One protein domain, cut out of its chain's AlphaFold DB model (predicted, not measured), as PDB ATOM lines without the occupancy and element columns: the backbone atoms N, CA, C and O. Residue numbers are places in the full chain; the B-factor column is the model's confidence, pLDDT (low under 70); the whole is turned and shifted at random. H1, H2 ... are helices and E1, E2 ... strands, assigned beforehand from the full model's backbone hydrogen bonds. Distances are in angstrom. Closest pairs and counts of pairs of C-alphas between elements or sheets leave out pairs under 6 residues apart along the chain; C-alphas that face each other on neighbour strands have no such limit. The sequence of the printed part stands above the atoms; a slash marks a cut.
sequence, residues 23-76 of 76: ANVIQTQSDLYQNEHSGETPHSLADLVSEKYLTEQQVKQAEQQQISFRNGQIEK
ATOM      1  N   ALA A  23     128.049 109.831  92.040       85.88
ATOM      2  CA  ALA A  23     127.248 110.839  91.358       85.88
ATOM      3  C   ALA A  23     126.247 110.205  90.377       85.88
ATOM      4  O   ALA A  23     125.062 110.516  90.410       85.88
ATOM      5  N   ASN A  24     126.690 109.248  89.558       87.38
ATOM      6  CA  ASN A  24     125.795 108.547  88.638       87.38
ATOM      7  C   ASN A  24     124.704 107.760  89.371       87.38
ATOM      8  O   ASN A  24     123.555 107.803  88.951       87.38
ATOM      9  N   VAL A  25     125.035 107.081  90.475       88.00
ATOM     10  CA  VAL A  25     124.035 106.374  91.289       88.00
ATOM     11  C   VAL A  25     123.003 107.357  91.831       88.00
ATOM     12  O   VAL A  25     121.815 107.129  91.646       88.00
ATOM     13  N   ILE A  26     123.436 108.463  92.442       88.00
ATOM     14  CA  ILE A  26     122.533 109.500  92.963       88.00
ATOM     15  C   ILE A  26     121.631 110.050  91.850       88.00
ATOM     16  O   ILE A  26     120.432 110.201  92.067       88.00
ATOM     17  N   GLN A  27     122.173 110.294  90.652       86.56
ATOM     18  CA  GLN A  27     121.380 110.766  89.519       86.56
ATOM     19  C   GLN A  27     120.350 109.725  89.072       86.56
ATOM     20  O   GLN A  27     119.181 110.055  88.947       86.56
ATOM     21  N   THR A  28     120.742 108.459  88.916       89.62
ATOM     22  CA  THR A  28     119.798 107.386  88.569       89.62
ATOM     23  C   THR A  28     118.694 107.245  89.615       89.62
ATOM     24  O   THR A  28     117.536 107.068  89.258       89.62
ATOM     25  N   GLN A  29     119.025 107.354  90.902       85.12
ATOM     26  CA  GLN A  29     118.032 107.308  91.976       85.12
ATOM     27  C   GLN A  29     117.086 108.517  91.946       85.12
ATOM     28  O   GLN A  29     115.888 108.366  92.152       85.12
ATOM     29  N   SER A  30     117.602 109.703  91.621       87.25
ATOM     30  CA  SER A  30     116.790 110.900  91.388       87.25
ATOM     31  C   SER A  30     115.848 110.748  90.192       87.25
ATOM     32  O   SER A  30     114.687 111.148  90.259       87.25
ATOM     33  N   ASP A  31     116.325 110.143  89.105       86.81
ATOM     34  CA  ASP A  31     115.519 109.893  87.910       86.81
ATOM     35  C   ASP A  31     114.425 108.850  88.198       86.81
ATOM     36  O   ASP A  31     113.297 108.979  87.724       86.81
ATOM     37  N   LEU A  32     114.724 107.821  89.001       86.69
ATOM     38  CA  LEU A  32     113.730 106.847  89.466       86.69
ATOM     39  C   LEU A  32     112.662 107.512  90.339       86.69
ATOM     40  O   LEU A  32     111.478 107.325  90.071       86.69
ATOM     41  N   TYR A  33     113.069 108.349  91.298       86.44
ATOM     42  CA  TYR A  33     112.141 109.127  92.120       86.44
ATOM     43  C   TYR A  33     111.195 109.969  91.258       86.44
ATOM     44  O   TYR A  33     109.981 109.904  91.435       86.44
ATOM     45  N   GLN A  34     111.734 110.699  90.274       86.69
ATOM     46  CA  GLN A  34     110.939 111.510  89.345       86.69
ATOM     47  C   GLN A  34     109.955 110.665  88.535       86.69
ATOM     48  O   GLN A  34     108.820 111.083  88.320       86.69
ATOM     49  N   ASN A  35     110.360 109.473  88.096       85.94
ATOM     50  CA  ASN A  35     109.464 108.569  87.382       85.94
ATOM     51  C   ASN A  35     108.327 108.052  88.276       85.94
ATOM     52  O   ASN A  35     107.194 107.947  87.810       85.94
ATOM     53  N   GLU A  36     108.602 107.749  89.545       85.50
ATOM     54  CA  GLU A  36     107.593 107.233  90.480       85.50
ATOM     55  C   GLU A  36     106.669 108.337  91.024       85.50
ATOM     56  O   GLU A  36     105.481 108.093  91.232       85.50
ATOM     57  N   HIS A  37     107.160 109.574  91.144       84.69
ATOM     58  CA  HIS A  37     106.406 110.734  91.632       84.69
ATOM     59  C   HIS A  37     105.894 111.657  90.511       84.69
ATOM     60  O   HIS A  37     105.737 112.859  90.698       84.69
ATOM     61  N   SER A  38     105.605 111.119  89.320       82.38
ATOM     62  CA  SER A  38     104.984 111.875  88.209       82.38
ATOM     63  C   SER A  38     105.722 113.167  87.802       82.38
ATOM     64  O   SER A  38     105.101 114.141  87.376       82.38
ATOM     65  N   GLY A  39     107.051 113.179  87.907       75.25
ATOM     66  CA  GLY A  39     107.909 114.312  87.564       75.25
ATOM     67  C   GLY A  39     108.285 115.214  88.741       75.25
ATOM     68  O   GLY A  39     108.945 116.231  88.519       75.25
ATOM     69  N   GLU A  40     107.909 114.877  89.979       80.44
ATOM     70  CA  GLU A  40     108.424 115.592  91.150       80.44
ATOM     71  C   GLU A  40     109.923 115.339  91.309       80.44
ATOM     72  O   GLU A  40     110.406 114.210  91.247       80.44
ATOM     73  N   THR A  41     110.681 116.417  91.501       81.44
ATOM     74  CA  THR A  41     112.129 116.325  91.706       81.44
ATOM     75  C   THR A  41     112.427 116.276  93.196       81.44
ATOM     76  O   THR A  41     111.876 117.084  93.947       81.44
ATOM     77  N   PRO A  42     113.326 115.388  93.645       81.38
ATOM     78  CA  PRO A  42     113.743 115.398  95.036       81.38
ATOM     79  C   PRO A  42     114.536 116.689  95.285       81.38
ATOM     80  O   PRO A  42     115.486 117.011  94.560       81.38
ATOM     81  N   HIS A  43     114.145 117.463  96.294       79.94
ATOM     82  CA  HIS A  43     114.779 118.750  96.582       79.94
ATOM     83  C   HIS A  43     116.190 118.578  97.148       79.94
ATOM     84  O   HIS A  43     117.057 119.430  96.933       79.94
ATOM     85  N   SER A  44     116.429 117.465  97.840       83.06
ATOM     86  CA  SER A  44     117.659 117.176  98.565       83.06
ATOM     87  C   SER A  44     118.001 115.681  98.573       83.06
ATOM     88  O   SER A  44     117.161 114.817  98.326       83.06
ATOM     89  N   LEU A  45     119.251 115.356  98.930       83.06
ATOM     90  CA  LEU A  45     119.652 113.966  99.194       83.06
ATOM     91  C   LEU A  45     118.897 113.362 100.387       83.06
ATOM     92  O   LEU A  45     118.770 112.145 100.465       83.06
ATOM     93  N   ALA A  46     118.403 114.194 101.310       82.44
ATOM     94  CA  ALA A  46     117.622 113.738 102.453       82.44
ATOM     95  C   ALA A  46     116.252 113.191 102.027       82.44
ATOM     96  O   ALA A  46     115.810 112.196 102.597       82.44
ATOM     97  N   ASP A  47     115.635 113.760 100.988       83.25
ATOM     98  CA  ASP A  47     114.370 113.254 100.437       83.25
ATOM     99  C   ASP A  47     114.570 111.848  99.854       83.25
ATOM    100  O   ASP A  47     113.823 110.921 100.159       83.25
ATOM    101  N   LEU A  48     115.681 111.650  99.134       83.56
ATOM    102  CA  LEU A  48     116.082 110.341  98.617       83.56
ATOM    103  C   LEU A  48     116.402 109.326  99.731       83.56
ATOM    104  O   LEU A  48     116.203 108.129  99.531       83.56
ATOM    105  N   VAL A  49     116.880 109.761 100.902       87.12
ATOM    106  CA  VAL A  49     117.073 108.875 102.070       87.12
ATOM    107  C   VAL A  49     115.746 108.527 102.737       87.12
ATOM    108  O   VAL A  49     115.530 107.366 103.086       87.12
ATOM    109  N   SER A  50     114.858 109.510 102.902       84.88
ATOM    110  CA  SER A  50     113.531 109.323 103.503       84.88
ATOM    111  C   SER A  50     112.718 108.275 102.739       84.88
ATOM    112  O   SER A  50     112.099 107.389 103.325       84.88
ATOM    113  N   GLU A  51     112.816 108.328 101.417       83.50
ATOM    114  CA  GLU A  51     112.154 107.429 100.476       83.50
ATOM    115  C   GLU A  51     112.951 106.135 100.200       83.50
ATOM    116  O   GLU A  51     112.555 105.295  99.399       83.50
ATOM    117  N   LYS A  52     114.078 105.932 100.900       85.25
ATOM    118  CA  LYS A  52     114.956 104.749 100.811       85.25
ATOM    119  C   LYS A  52     115.637 104.513  99.455       85.25
ATOM    120  O   LYS A  52     116.184 103.429  99.242       85.25
ATOM    121  N   TYR A  53     115.697 105.510  98.576       83.94
ATOM    122  CA  TYR A  53     116.519 105.458  97.360       83.94
ATOM    123  C   TYR A  53     118.018 105.613  97.651       83.94
ATOM    124  O   TYR A  53     118.859 105.126  96.894       83.94
ATOM    125  N   LEU A  54     118.370 106.278  98.756       85.75
ATOM    126  CA  LEU A  54     119.743 106.417  99.234       85.75
ATOM    127  C   LEU A  54     119.890 105.964 100.687       85.75
ATOM    128  O   LEU A  54     118.976 106.033 101.503       85.75
ATOM    129  N   THR A  55     121.099 105.533 101.023       87.88
ATOM    130  CA  THR A  55     121.514 105.243 102.397       87.88
ATOM    131  C   THR A  55     122.234 106.440 103.007       87.88
ATOM    132  O   THR A  55     122.904 107.207 102.310       87.88
ATOM    133  N   GLU A  56     122.206 106.557 104.336       86.56
ATOM    134  CA  GLU A  56     122.974 107.585 105.056       86.56
ATOM    135  C   GLU A  56     124.476 107.536 104.737       86.56
ATOM    136  O   GLU A  56     125.153 108.564 104.721       86.56
ATOM    137  N   GLN A  57     125.016 106.343 104.463       84.81
ATOM    138  CA  GLN A  57     126.414 106.190 104.063       84.81
ATOM    139  C   GLN A  57     126.695 106.871 102.721       84.81
ATOM    140  O   GLN A  57     127.717 107.541 102.592       84.81
ATOM    141  N   GLN A  58     125.797 106.744 101.739       83.12
ATOM    142  CA  GLN A  58     125.940 107.399 100.436       83.12
ATOM    143  C   GLN A  58     125.846 108.922 100.554       83.12
ATOM    144  O   GLN A  58     126.626 109.615  99.906       83.12
ATOM    145  N   VAL A  59     124.974 109.440 101.427       85.88
ATOM    146  CA  VAL A  59     124.896 110.885 101.706       85.88
ATOM    147  C   VAL A  59     126.182 111.390 102.349       85.88
ATOM    148  O   VAL A  59     126.774 112.342 101.853       85.88
ATOM    149  N   LYS A  60     126.703 110.693 103.365       87.50
ATOM    150  CA  LYS A  60     127.998 111.041 103.974       87.50
ATOM    151  C   LYS A  60     129.143 111.012 102.964       87.50
ATOM    152  O   LYS A  60     130.025 111.863 103.011       87.50
ATOM    153  N   GLN A  61     129.153 110.041 102.048       84.25
ATOM    154  CA  GLN A  61     130.145 109.995 100.971       84.25
ATOM    155  C   GLN A  61     129.985 111.172  99.999       84.25
ATOM    156  O   GLN A  61     130.986 111.757  99.593       84.25
ATOM    157  N   ALA A  62     128.753 111.555  99.660       84.31
ATOM    158  CA  ALA A  62     128.476 112.710  98.813       84.31
ATOM    159  C   ALA A  62     128.955 114.017  99.469       84.31
ATOM    160  O   ALA A  62     129.657 114.800  98.831       84.31
ATOM    161  N   GLU A  63     128.683 114.200 100.762       84.31
ATOM    162  CA  GLU A  63     129.159 115.336 101.560       84.31
ATOM    163  C   GLU A  63     130.692 115.391 101.630       84.31
ATOM    164  O   GLU A  63     131.296 116.428 101.354       84.31
ATOM    165  N   GLN A  64     131.346 114.260 101.927       84.38
ATOM    166  CA  GLN A  64     132.812 114.152 101.975       84.38
ATOM    167  C   GLN A  64     133.476 114.493 100.640       84.38
ATOM    168  O   GLN A  64     134.603 114.989 100.609       84.38
ATOM    169  N   GLN A  65     132.789 114.209  99.536       80.00
ATOM    170  CA  GLN A  65     133.280 114.429  98.180       80.00
ATOM    171  C   GLN A  65     132.762 115.737  97.566       80.00
ATOM    172  O   GLN A  65     132.951 115.957  96.363       80.00
ATOM    173  N   GLN A  66     132.127 116.593  98.379       81.50
ATOM    174  CA  GLN A  66     131.557 117.879  97.974       81.50
ATOM    175  C   GLN A  66     130.679 117.734  96.720       81.50
ATOM    176  O   GLN A  66     130.855 118.439  95.727       81.50
ATOM    177  N   ILE A  67     129.806 116.727  96.721       79.50
ATOM    178  CA  ILE A  67     128.791 116.529  95.690       79.50
ATOM    179  C   ILE A  67     127.578 117.353  96.116       79.50
ATOM    180  O   ILE A  67     126.865 116.987  97.048       79.50
ATOM    181  N   SER A  68     127.367 118.483  95.447       79.38
ATOM    182  CA  SER A  68     126.180 119.310  95.640       79.38
ATOM    183  C   SER A  68     125.014 118.698  94.867       79.38
ATOM    184  O   SER A  68     125.151 118.380  93.690       79.38
ATOM    185  N   PHE A  69     123.868 118.518  95.518       79.94
ATOM    186  CA  PHE A  69     122.649 118.006  94.894       79.94
ATOM    187  C   PHE A  69     121.491 118.948  95.205       79.94
ATOM    188  O   PHE A  69     121.249 119.258  96.374       79.94
ATOM    189  N   ARG A  70     120.792 119.405  94.168       78.38
ATOM    190  CA  ARG A  70     119.669 120.334  94.291       78.38
ATOM    191  C   ARG A  70     118.652 120.058  93.187       78.38
ATOM    192  O   ARG A  70     119.028 119.940  92.024       78.38
ATOM    193  N   ASN A  71     117.368 120.007  93.547       75.81
ATOM    194  CA  ASN A  71     116.245 119.872  92.603       75.81
ATOM    195  C   ASN A  71     116.429 118.718  91.599       75.81
ATOM    196  O   ASN A  71     116.295 118.894  90.390       75.81
ATOM    197  N   GLY A  72     116.797 117.542  92.099       75.19
ATOM    198  CA  GLY A  72     116.939 116.344  91.283       75.19
ATOM    199  C   GLY A  72     118.223 116.238  90.455       75.19
ATOM    200  O   GLY A  72     118.370 115.260  89.715       75.19
ATOM    201  N   GLN A  73     119.152 117.194  90.565       77.56
ATOM    202  CA  GLN A  73     120.395 117.203  89.793       77.56
ATOM    203  C   GLN A  73     121.635 117.439  90.654       77.56
ATOM    204  O   GLN A  73     121.604 118.129  91.675       77.56
ATOM    205  N   ILE A  74     122.753 116.868  90.205       80.38
ATOM    206  CA  ILE A  74     124.072 117.121  90.784       80.38
ATOM    207  C   ILE A  74     124.638 118.416  90.202       80.38
ATOM    208  O   ILE A  74     124.890 118.510  89.000       80.38
ATOM    209  N   GLU A  75     124.877 119.400  91.064       73.81
ATOM    210  CA  GLU A  75     125.596 120.621  90.710       73.81
ATOM    211  C   GLU A  75     127.100 120.299  90.616       73.81
ATOM    212  O   GLU A  75     127.693 119.738  91.546       73.81
ATOM    213  N   LYS A  76     127.698 120.590  89.454       59.19
ATOM    214  CA  LYS A  76     129.118 120.344  89.148       59.19
ATOM    215  C   LYS A  76     130.048 121.398  89.732       59.19
ATOM    216  O   LYS A  76     129.701 122.594  89.644       59.19
TER     217      LYS A  76
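Overview. This is residues 23 to 76 of the 76 residues of an uncharacterized protein of Lactobacillus gastricus DSM 16045 (UniProt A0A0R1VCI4). A long helix, H1, makes one side of a small body, two shorter helices, H2 and H3, running opposite ways to each other, make the other side, and a short strand hairpin of E1 and E2 covers one edge between them. The hairpin's E2 lies beside the first part of H1, while E1 is turned toward H2 and H3. You have 54 residues here, with three named helices and two named strands in the order H1, H2, H3, E1, E2; the two strands form an antiparallel sheet, E1 - E2, and the class is mostly helix. The whole is compact and rounded, with a radius of gyration of the C-alphas of 10.0 A and spans of 31 by 22 by 16 A.

Arrangement. Start with H1, residues 23 to 36, and look across to H2, residues 45 to 50. The two only just touch, with 3 pairs of C-alphas within 8 A; H1 does so with residues 29 to 33 alone, and the closest C-alphas, those of Ser 30 and Leu 48, are 7.3 A apart. They run the same way at a steep tilt of 53 degrees. Next comes H3, residues 56 to 64, which forms a helical hairpin with H2: they run opposite ways at a shallow tilt of 10 degrees and only just touch, with 3 pairs within 8 A, the closest being the C-alphas of Leu 45 and Val 59 at 6.6 A. H1 and H3 are close but not clearly touching, their closest C-alphas, those of Ala 23 and Ala 62, being 7.8 A apart. Then find the hairpin of E1, residues 68 to 70, and E2, residues 73 to 75, antiparallel at 138 degrees; N 75 and O 68 at 2.8 A and N 70 and O 73 at 2.9 A are within hydrogen-bond range. The closest C-alphas of H1 and E2, those of Gln 27 and Gln 73, are 6.5 A apart. H2 and E2 are apart, as are H3 and E2. In H1, H2 and H3 every O i to N i+4 pair is within hydrogen-bond range.

Along the chain. Find C-alpha 23 at (127.248, 110.839, 91.358); from there H1 runs 20.0 A to C-alpha 36 at (107.593, 107.233, 90.480). H2 spans 8.8 A from Leu 45 to Ser 50, and H3 12.2 A from Glu 56 to Gln 64. E1, Ser 68 to Arg 70, is 6.7 A long; E2, Gln 73 to Glu 75, is 6.3 A long and ends at C-alpha 75 at (125.596, 120.621, 90.710).

Size, cuts and confidence. The two C-alphas farthest apart are those of Ser 38 and Gln 64, at 31.1 A. The printed part has no cut and no long link. The mean pLDDT of the printed part is 83.0, and the one residue under 70 is Lys 76, the chain's last.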